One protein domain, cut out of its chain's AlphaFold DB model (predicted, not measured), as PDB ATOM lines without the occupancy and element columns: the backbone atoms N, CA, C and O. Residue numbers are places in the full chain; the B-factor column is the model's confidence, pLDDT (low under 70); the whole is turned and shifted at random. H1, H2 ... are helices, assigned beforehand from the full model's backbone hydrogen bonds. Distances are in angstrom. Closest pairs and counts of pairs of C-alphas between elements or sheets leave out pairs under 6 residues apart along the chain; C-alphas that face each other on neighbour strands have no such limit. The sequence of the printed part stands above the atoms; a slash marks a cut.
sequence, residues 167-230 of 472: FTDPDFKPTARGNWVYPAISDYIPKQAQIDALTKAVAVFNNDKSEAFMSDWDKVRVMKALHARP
ATOM      1  N   PHE A 167     159.629 199.403 116.247       57.19
ATOM      2  CA  PHE A 167     158.966 199.429 114.966       57.19
ATOM      3  C   PHE A 167     157.521 199.819 115.245       57.19
ATOM      4  O   PHE A 167     156.697 198.989 115.620       57.19
ATOM      5  N   THR A 168     157.258 201.117 115.156       62.03
ATOM      6  CA  THR A 168     155.998 201.744 115.567       62.03
ATOM      7  C   THR A 168     155.114 202.100 114.374       62.03
ATOM      8  O   THR A 168     154.329 203.044 114.453       62.03
ATOM      9  N   ASP A 169     155.243 201.387 113.250       71.94
ATOM     10  CA  ASP A 169     154.364 201.627 112.109       71.94
ATOM     11  C   ASP A 169     152.933 201.155 112.434       71.94
ATOM     12  O   ASP A 169     152.745 200.018 112.883       71.94
ATOM     13  N   PRO A 170     151.907 202.005 112.246       70.88
ATOM     14  CA  PRO A 170     150.552 201.687 112.674       70.88
ATOM     15  C   PRO A 170     149.911 200.531 111.895       70.88
ATOM     16  O   PRO A 170     149.010 199.896 112.446       70.88
ATOM     17  N   ASP A 171     150.382 200.244 110.676       69.06
ATOM     18  CA  ASP A 171     149.842 199.196 109.802       69.06
ATOM     19  C   ASP A 171     150.421 197.808 110.121       69.06
ATOM     20  O   ASP A 171     149.900 196.804 109.642       69.06
ATOM     21  N   PHE A 172     151.480 197.743 110.937       69.38
ATOM     22  CA  PHE A 172     152.159 196.514 111.345       69.38
ATOM     23  C   PHE A 172     152.234 196.425 112.865       69.38
ATOM     24  O   PHE A 172     153.281 196.633 113.482       69.38
ATOM     25  N   LYS A 173     151.107 196.091 113.491       72.06
ATOM     26  CA  LYS A 173     151.052 195.843 114.934       72.06
ATOM     27  C   LYS A 173     150.988 194.341 115.198       72.06
ATOM     28  O   LYS A 173     150.131 193.675 114.611       72.06
ATOM     29  N   PRO A 174     151.818 193.782 116.095       64.56
ATOM     30  CA  PRO A 174     151.550 192.454 116.623       64.56
ATOM     31  C   PRO A 174     150.236 192.504 117.414       64.56
ATOM     32  O   PRO A 174     150.046 193.347 118.292       64.56
ATOM     33  N   THR A 175     149.311 191.600 117.101       70.06
ATOM     34  CA  THR A 175     148.132 191.346 117.937       70.06
ATOM     35  C   THR A 175     148.559 190.876 119.328       70.06
ATOM     36  O   THR A 175     149.662 190.363 119.522       70.06
ATOM     37  N   ALA A 176     147.639 190.921 120.295       74.81
ATOM     38  CA  ALA A 176     147.853 190.349 121.628       74.81
ATOM     39  C   ALA A 176     148.204 188.840 121.628       74.81
ATOM     40  O   ALA A 176     148.643 188.321 122.651       74.81
ATOM     41  N   ARG A 177     148.023 188.135 120.497       76.06
ATOM     42  CA  ARG A 177     148.385 186.721 120.300       76.06
ATOM     43  C   ARG A 177     149.710 186.516 119.547       76.06
ATOM     44  O   ARG A 177     150.043 185.382 119.239       76.06
ATOM     45  N   GLY A 178     150.444 187.581 119.219       71.69
ATOM     46  CA  GLY A 178     151.709 187.521 118.470       71.69
ATOM     47  C   GLY A 178     151.565 187.539 116.943       71.69
ATOM     48  O   GLY A 178     152.510 187.916 116.260       71.69
ATOM     49  N   ASN A 179     150.385 187.234 116.393       68.56
ATOM     50  CA  ASN A 179     150.128 187.339 114.952       68.56
ATOM     51  C   ASN A 179     150.234 188.801 114.496       68.56
ATOM     52  O   ASN A 179     149.631 189.667 115.130       68.56
ATOM     53  N   TRP A 180     150.918 189.080 113.389       62.84
ATOM     54  CA  TRP A 180     150.955 190.422 112.800       62.84
ATOM     55  C   TRP A 180     149.604 190.797 112.176       62.84
ATOM     56  O   TRP A 180     149.031 190.029 111.402       62.84
ATOM     57  N   VAL A 181     149.097 191.989 112.506       62.22
ATOM     58  CA  VAL A 181     148.055 192.650 111.715       62.22
ATOM     59  C   VAL A 181     148.725 193.245 110.482       62.22
ATOM     60  O   VAL A 181     149.754 193.905 110.605       62.22
ATOM     61  N   TYR A 182     148.127 193.010 109.317       62.53
ATOM     62  CA  TYR A 182     148.499 193.636 108.050       62.53
ATOM     63  C   TYR A 182     147.454 194.697 107.681       62.53
ATOM     64  O   TYR A 182     146.292 194.554 108.086       62.53
ATOM     65  N   PRO A 183     147.813 195.732 106.898       58.84
ATOM     66  CA  PRO A 183     146.855 196.731 106.441       58.84
ATOM     67  C   PRO A 183     145.686 196.101 105.671       58.84
ATOM     68  O   PRO A 183     145.821 195.065 105.012       58.84
ATOM     69  N   ALA A 184     144.520 196.744 105.760       59.88
ATOM     70  CA  ALA A 184     143.296 196.272 105.126       59.88
ATOM     71  C   ALA A 184     143.429 196.174 103.594       59.88
ATOM     72  O   ALA A 184     144.199 196.899 102.959       59.88
ATOM     73  N   ILE A 185     142.647 195.268 103.000       55.66
ATOM     74  CA  ILE A 185     142.694 194.948 101.570       55.66
ATOM     75  C   ILE A 185     142.160 196.138 100.761       55.66
ATOM     76  O   ILE A 185     140.955 196.270 100.565       55.66
ATOM     77  N   SER A 186     143.066 196.985 100.285       60.12
ATOM     78  CA  SER A 186     142.802 198.045  99.311       60.12
ATOM     79  C   SER A 186     143.491 197.711  97.991       60.12
ATOM     80  O   SER A 186     144.475 196.967  97.982       60.12
ATOM     81  N   ASP A 187     142.986 198.251  96.880       57.62
ATOM     82  CA  ASP A 187     143.656 198.140  95.585       57.62
ATOM     83  C   ASP A 187     144.964 198.941  95.619       57.62
ATOM     84  O   ASP A 187     145.003 200.157  95.420       57.62
ATOM     85  N   TYR A 188     146.047 198.249  95.959       67.19
ATOM     86  CA  TYR A 188     147.300 198.883  96.323       67.19
ATOM     87  C   TYR A 188     148.151 199.194  95.092       67.19
ATOM     88  O   TYR A 188     148.672 198.305  94.416       67.19
ATOM     89  N   ILE A 189     148.353 200.487  94.847       75.00
ATOM     90  CA  ILE A 189     149.360 200.990  93.913       75.00
ATOM     91  C   ILE A 189     150.573 201.432  94.747       75.00
ATOM     92  O   ILE A 189     150.420 202.323  95.590       75.00
ATOM     93  N   PRO A 190     151.775 200.852  94.542       75.69
ATOM     94  CA  PRO A 190     152.972 201.269  95.266       75.69
ATOM     95  C   PRO A 190     153.256 202.761  95.055       75.69
ATOM     96  O   PRO A 190     153.377 203.229  93.921       75.69
ATOM     97  N   LYS A 191     153.388 203.513  96.151       85.62
ATOM     98  CA  LYS A 191     153.791 204.927  96.129       85.62
ATOM     99  C   LYS A 191     155.252 205.034  95.692       85.62
ATOM    100  O   LYS A 191     156.042 204.144  95.997       85.62
ATOM    101  N   GLN A 192     155.646 206.148  95.067       84.88
ATOM    102  CA  GLN A 192     157.015 206.316  94.553       84.88
ATOM    103  C   GLN A 192     158.085 206.060  95.630       84.88
ATOM    104  O   GLN A 192     158.947 205.222  95.415       84.88
ATOM    105  N   ALA A 193     157.930 206.594  96.848       83.44
ATOM    106  CA  ALA A 193     158.854 206.326  97.961       83.44
ATOM    107  C   ALA A 193     159.023 204.830  98.322       83.44
ATOM    108  O   ALA A 193     160.022 204.445  98.923       83.44
ATOM    109  N   GLN A 194     158.050 203.973  97.994       84.69
ATOM    110  CA  GLN A 194     158.135 202.522  98.191       84.69
ATOM    111  C   GLN A 194     158.843 201.830  97.023       84.69
ATOM    112  O   GLN A 194     159.594 200.886  97.248       84.69
ATOM    113  N   ILE A 195     158.661 202.343  95.804       82.69
ATOM    114  CA  ILE A 195     159.440 201.968  94.617       82.69
ATOM    115  C   ILE A 195     160.916 202.343  94.839       82.69
ATOM    116  O   ILE A 195     161.802 201.519  94.628       82.69
ATOM    117  N   ASP A 196     161.195 203.533  95.369       84.75
ATOM    118  CA  ASP A 196     162.553 203.989  95.685       84.75
ATOM    119  C   ASP A 196     163.191 203.121  96.783       84.75
ATOM    120  O   ASP A 196     164.322 202.660  96.637       84.75
ATOM    121  N   ALA A 197     162.446 202.816  97.855       86.06
ATOM    122  CA  ALA A 197     162.914 201.944  98.933       86.06
ATOM    123  C   ALA A 197     163.184 200.503  98.461       86.06
ATOM    124  O   ALA A 197     164.193 199.913  98.847       86.06
ATOM    125  N   LEU A 198     162.335 199.946  97.589       83.62
ATOM    126  CA  LEU A 198     162.567 198.646  96.956       83.62
ATOM    127  C   LEU A 198     163.780 198.674  96.014       83.62
ATOM    128  O   LEU A 198     164.599 197.758  96.056       83.62
ATOM    129  N   THR A 199     163.948 199.733  95.216       81.50
ATOM    130  CA  THR A 199     165.109 199.910  94.322       81.50
ATOM    131  C   THR A 199     166.402 200.007  95.131       81.50
ATOM    132  O   THR A 199     167.410 199.391  94.784       81.50
ATOM    133  N   LYS A 200     166.362 200.720  96.261       84.38
ATOM    134  CA  LYS A 200     167.461 200.790  97.223       84.38
ATOM    135  C   LYS A 200     167.755 199.416  97.822       84.38
ATOM    136  O   LYS A 200     168.909 199.013  97.793       84.38
ATOM    137  N   ALA A 201     166.748 198.676  98.294       83.75
ATOM    138  CA  ALA A 201     166.923 197.323  98.830       83.75
ATOM    139  C   ALA A 201     167.602 196.389  97.810       83.75
ATOM    140  O   ALA A 201     168.616 195.769  98.113       83.75
ATOM    141  N   VAL A 202     167.113 196.386  96.567       79.75
ATOM    142  CA  VAL A 202     167.730 195.706  95.418       79.75
ATOM    143  C   VAL A 202     169.202 196.085  95.240       79.75
ATOM    144  O   VAL A 202     170.051 195.207  95.083       79.75
ATOM    145  N   ALA A 203     169.523 197.380  95.281       76.12
ATOM    146  CA  ALA A 203     170.893 197.856  95.134       76.12
ATOM    147  C   ALA A 203     171.794 197.438  96.312       76.12
ATOM    148  O   ALA A 203     172.989 197.231  96.098       76.12
ATOM    149  N   VAL A 204     171.243 197.270  97.523       77.88
ATOM    150  CA  VAL A 204     171.956 196.670  98.665       77.88
ATOM    151  C   VAL A 204     172.266 195.192  98.394       77.88
ATOM    152  O   VAL A 204     173.406 194.783  98.596       77.88
ATOM    153  N   PHE A 205     171.308 194.403  97.886       70.19
ATOM    154  CA  PHE A 205     171.520 192.966  97.623       70.19
ATOM    155  C   PHE A 205     172.500 192.702  96.494       70.19
ATOM    156  O   PHE A 205     173.452 191.948  96.672       70.19
ATOM    157  N   ASN A 206     172.294 193.335  95.342       72.75
ATOM    158  CA  ASN A 206     173.050 192.993  94.140       72.75
ATOM    159  C   ASN A 206     174.520 193.429  94.219       72.75
ATOM    160  O   ASN A 206     175.369 192.816  93.579       72.75
ATOM    161  N   ASN A 207     174.829 194.474  94.996       69.62
ATOM    162  CA  ASN A 207     176.192 194.995  95.122       69.62
ATOM    163  C   ASN A 207     176.942 194.482  96.364       69.62
ATOM    164  O   ASN A 207     178.084 194.886  96.561       69.62
ATOM    165  N   ASP A 208     176.310 193.655  97.209       57.56
ATOM    166  CA  ASP A 208     176.885 193.104  98.455       57.56
ATOM    167  C   ASP A 208     177.508 194.188  99.373       57.56
ATOM    168  O   ASP A 208     178.457 193.958 100.125       57.56
ATOM    169  N   LYS A 209     176.983 195.422  99.287       64.00
ATOM    170  CA  LYS A 209     177.496 196.589 100.013       64.00
ATOM    171  C   LYS A 209     177.029 196.519 101.462       64.00
ATOM    172  O   LYS A 209     175.979 197.054 101.808       64.00
ATOM    173  N   SER A 210     177.846 195.894 102.306       57.78
ATOM    174  CA  SER A 210     177.681 195.817 103.766       57.78
ATOM    175  C   SER A 210     177.422 197.178 104.437       57.78
ATOM    176  O   SER A 210     176.735 197.242 105.455       57.78
ATOM    177  N   GLU A 211     177.925 198.260 103.843       64.75
ATOM    178  CA  GLU A 211     177.777 199.650 104.297       64.75
ATOM    179  C   GLU A 211     176.484 200.340 103.822       64.75
ATOM    180  O   GLU A 211     176.161 201.442 104.269       64.75
ATOM    181  N   ALA A 212     175.719 199.739 102.906       70.50
ATOM    182  CA  ALA A 212     174.538 200.375 102.330       70.50
ATOM    183  C   ALA A 212     173.332 200.288 103.286       70.50
ATOM    184  O   ALA A 212     172.453 199.432 103.175       70.50
ATOM    185  N   PHE A 213     173.279 201.206 104.254       78.19
ATOM    186  CA  PHE A 213     172.238 201.226 105.276       78.19
ATOM    187  C   PHE A 213     170.851 201.598 104.718       78.19
ATOM    188  O   PHE A 213     170.590 202.707 104.238       78.19
ATOM    189  N   MET A 214     169.907 200.670 104.869       84.81
ATOM    190  CA  MET A 214     168.483 200.928 104.670       84.81
ATOM    191  C   MET A 214     167.878 201.523 105.951       84.81
ATOM    192  O   MET A 214     168.059 200.965 107.038       84.81
ATOM    193  N   SER A 215     167.175 202.656 105.837       89.31
ATOM    194  CA  SER A 215     166.529 203.295 106.992       89.31
ATOM    195  C   SER A 215     165.354 202.452 107.492       89.31
ATOM    196  O   SER A 215     164.807 201.641 106.741       89.31
ATOM    197  N   ASP A 216     164.929 202.631 108.745       85.00
ATOM    198  CA  ASP A 216     163.784 201.870 109.264       85.00
ATOM    199  C   ASP A 216     162.485 202.193 108.506       85.00
ATOM    200  O   ASP A 216     161.700 201.290 108.219       85.00
ATOM    201  N   TRP A 217     162.327 203.433 108.033       87.94
ATOM    202  CA  TRP A 217     161.246 203.819 107.125       87.94
ATOM    203  C   TRP A 217     161.333 203.152 105.748       87.94
ATOM    204  O   TRP A 217     160.303 202.773 105.194       87.94
ATOM    205  N   ASP A 218     162.530 202.956 105.191       86.44
ATOM    206  CA  ASP A 218     162.695 202.213 103.935       86.44
ATOM    207  C   ASP A 218     162.330 200.728 104.120       86.44
ATOM    208  O   ASP A 218     161.633 200.166 103.280       86.44
ATOM    209  N   LYS A 219     162.688 200.116 105.261       84.50
ATOM    210  CA  LYS A 219     162.260 198.746 105.616       84.50
ATOM    211  C   LYS A 219     160.738 198.642 105.707       84.50
ATOM    212  O   LYS A 219     160.158 197.745 105.103       84.50
ATOM    213  N   VAL A 220     160.083 199.583 106.398       83.00
ATOM    214  CA  VAL A 220     158.612 199.697 106.439       83.00
ATOM    215  C   VAL A 220     158.036 199.781 105.024       83.00
ATOM    216  O   VAL A 220     157.096 199.064 104.695       83.00
ATOM    217  N   ARG A 221     158.586 200.647 104.166       85.69
ATOM    218  CA  ARG A 221     158.100 200.872 102.796       85.69
ATOM    219  C   ARG A 221     158.214 199.624 101.918       85.69
ATOM    220  O   ARG A 221     157.244 199.291 101.240       85.69
ATOM    221  N   VAL A 222     159.351 198.927 101.984       82.81
ATOM    222  CA  VAL A 222     159.570 197.616 101.348       82.81
ATOM    223  C   VAL A 222     158.539 196.609 101.854       82.81
ATOM    224  O   VAL A 222     157.844 195.990 101.054       82.81
ATOM    225  N   MET A 223     158.354 196.514 103.172       79.44
ATOM    226  CA  MET A 223     157.373 195.618 103.786       79.44
ATOM    227  C   MET A 223     155.938 195.902 103.321       79.44
ATOM    228  O   MET A 223     155.240 194.954 102.964       79.44
ATOM    229  N   LYS A 224     155.503 197.173 103.255       80.25
ATOM    230  CA  LYS A 224     154.165 197.544 102.741       80.25
ATOM    231  C   LYS A 224     153.983 197.141 101.285       80.25
ATOM    232  O   LYS A 224     152.915 196.663 100.927       80.25
ATOM    233  N   ALA A 225     155.014 197.301 100.457       80.00
ATOM    234  CA  ALA A 225     154.941 196.940  99.047       80.00
ATOM    235  C   ALA A 225     154.974 195.421  98.801       80.00
ATOM    236  O   ALA A 225     154.279 194.959  97.904       80.00
ATOM    237  N   LEU A 226     155.708 194.646  99.607       76.19
ATOM    238  CA  LEU A 226     155.744 193.178  99.504       76.19
ATOM    239  C   LEU A 226     154.490 192.494 100.077       76.19
ATOM    240  O   LEU A 226     154.077 191.457  99.571       76.19
ATOM    241  N   HIS A 227     153.873 193.071 101.115       71.88
ATOM    242  CA  HIS A 227     152.653 192.536 101.745       71.88
ATOM    243  C   HIS A 227     151.359 193.129 101.167       71.88
ATOM    244  O   HIS A 227     150.260 192.775 101.602       71.88
ATOM    245  N   ALA A 228     151.475 194.018 100.181       71.25
ATOM    246  CA  ALA A 228     150.347 194.501  99.409       71.25
ATOM    247  C   ALA A 228     149.660 193.330  98.703       71.25
ATOM    248  O   ALA A 228     150.255 192.648  97.869       71.25
ATOM    249  N   ARG A 229     148.385 193.090  99.020       65.06
ATOM    250  CA  ARG A 229     147.614 192.078  98.297       65.06
ATOM    251  C   ARG A 229     147.339 192.562  96.870       65.06
ATOM    252  O   ARG A 229     146.870 193.689  96.720       65.06
ATOM    253  N   PRO A 230     147.522 191.708  95.848       63.03
ATOM    254  CA  PRO A 230     147.175 192.071  94.482       63.03
ATOM    255  C   PRO A 230     145.680 192.393  94.347       63.03
ATOM    256  O   PRO A 230     144.832 191.744  94.987       63.03
TER     257      PRO A 230
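What this domain is: This is residues 167 to 230 of the 472 residues of an uncharacterized protein of Colletotrichum higginsianum (strain IMI 349063) (UniProt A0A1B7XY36). Two helices pack crosswise, the middle of H2 over the early part of H1, while a long unnamed stretch, residues 167 to 191, folds back on itself at one end of the domain; residues 205 to 211 stick out at the other end. The printed part has 64 residues, with H1 then H2, no named strand, and 26 residues in named elements, under half; the class is all helix. It is only just loose, close to compact, with a radius of gyration of the C-alphas of 13.2 A and spans of 37 by 26 by 15 A.

Where its parts are: Start at C-alpha 167, (158.966, 199.429, 114.966), and pass to C-alpha 192 at (157.015, 206.316, 94.553), where H1, residues 192 to 206, begins; it runs 20.9 A. H2, residues 216 to 226, runs 15.3 A to C-alpha 226 at (155.744, 193.178, 99.504).

How they stand to each other: Look at Gln 194 and Arg 221: H1 and H2 touch there, their closest C-alphas 4.9 A apart. Their lines are about perpendicular, at 83 degrees. In H1 and H2 every O i to N i+4 pair is within hydrogen-bond range.

The domain as a whole: The C-alphas farthest apart, of Ala 176 and Asn 207, are 39.1 A apart. The printed part has no cut, and the link from H1 to H2, 9 residues, is short. Mean pLDDT of the printed part is 73.7; 22 residues are under 70, among them 179 to 188 and 207 to 211.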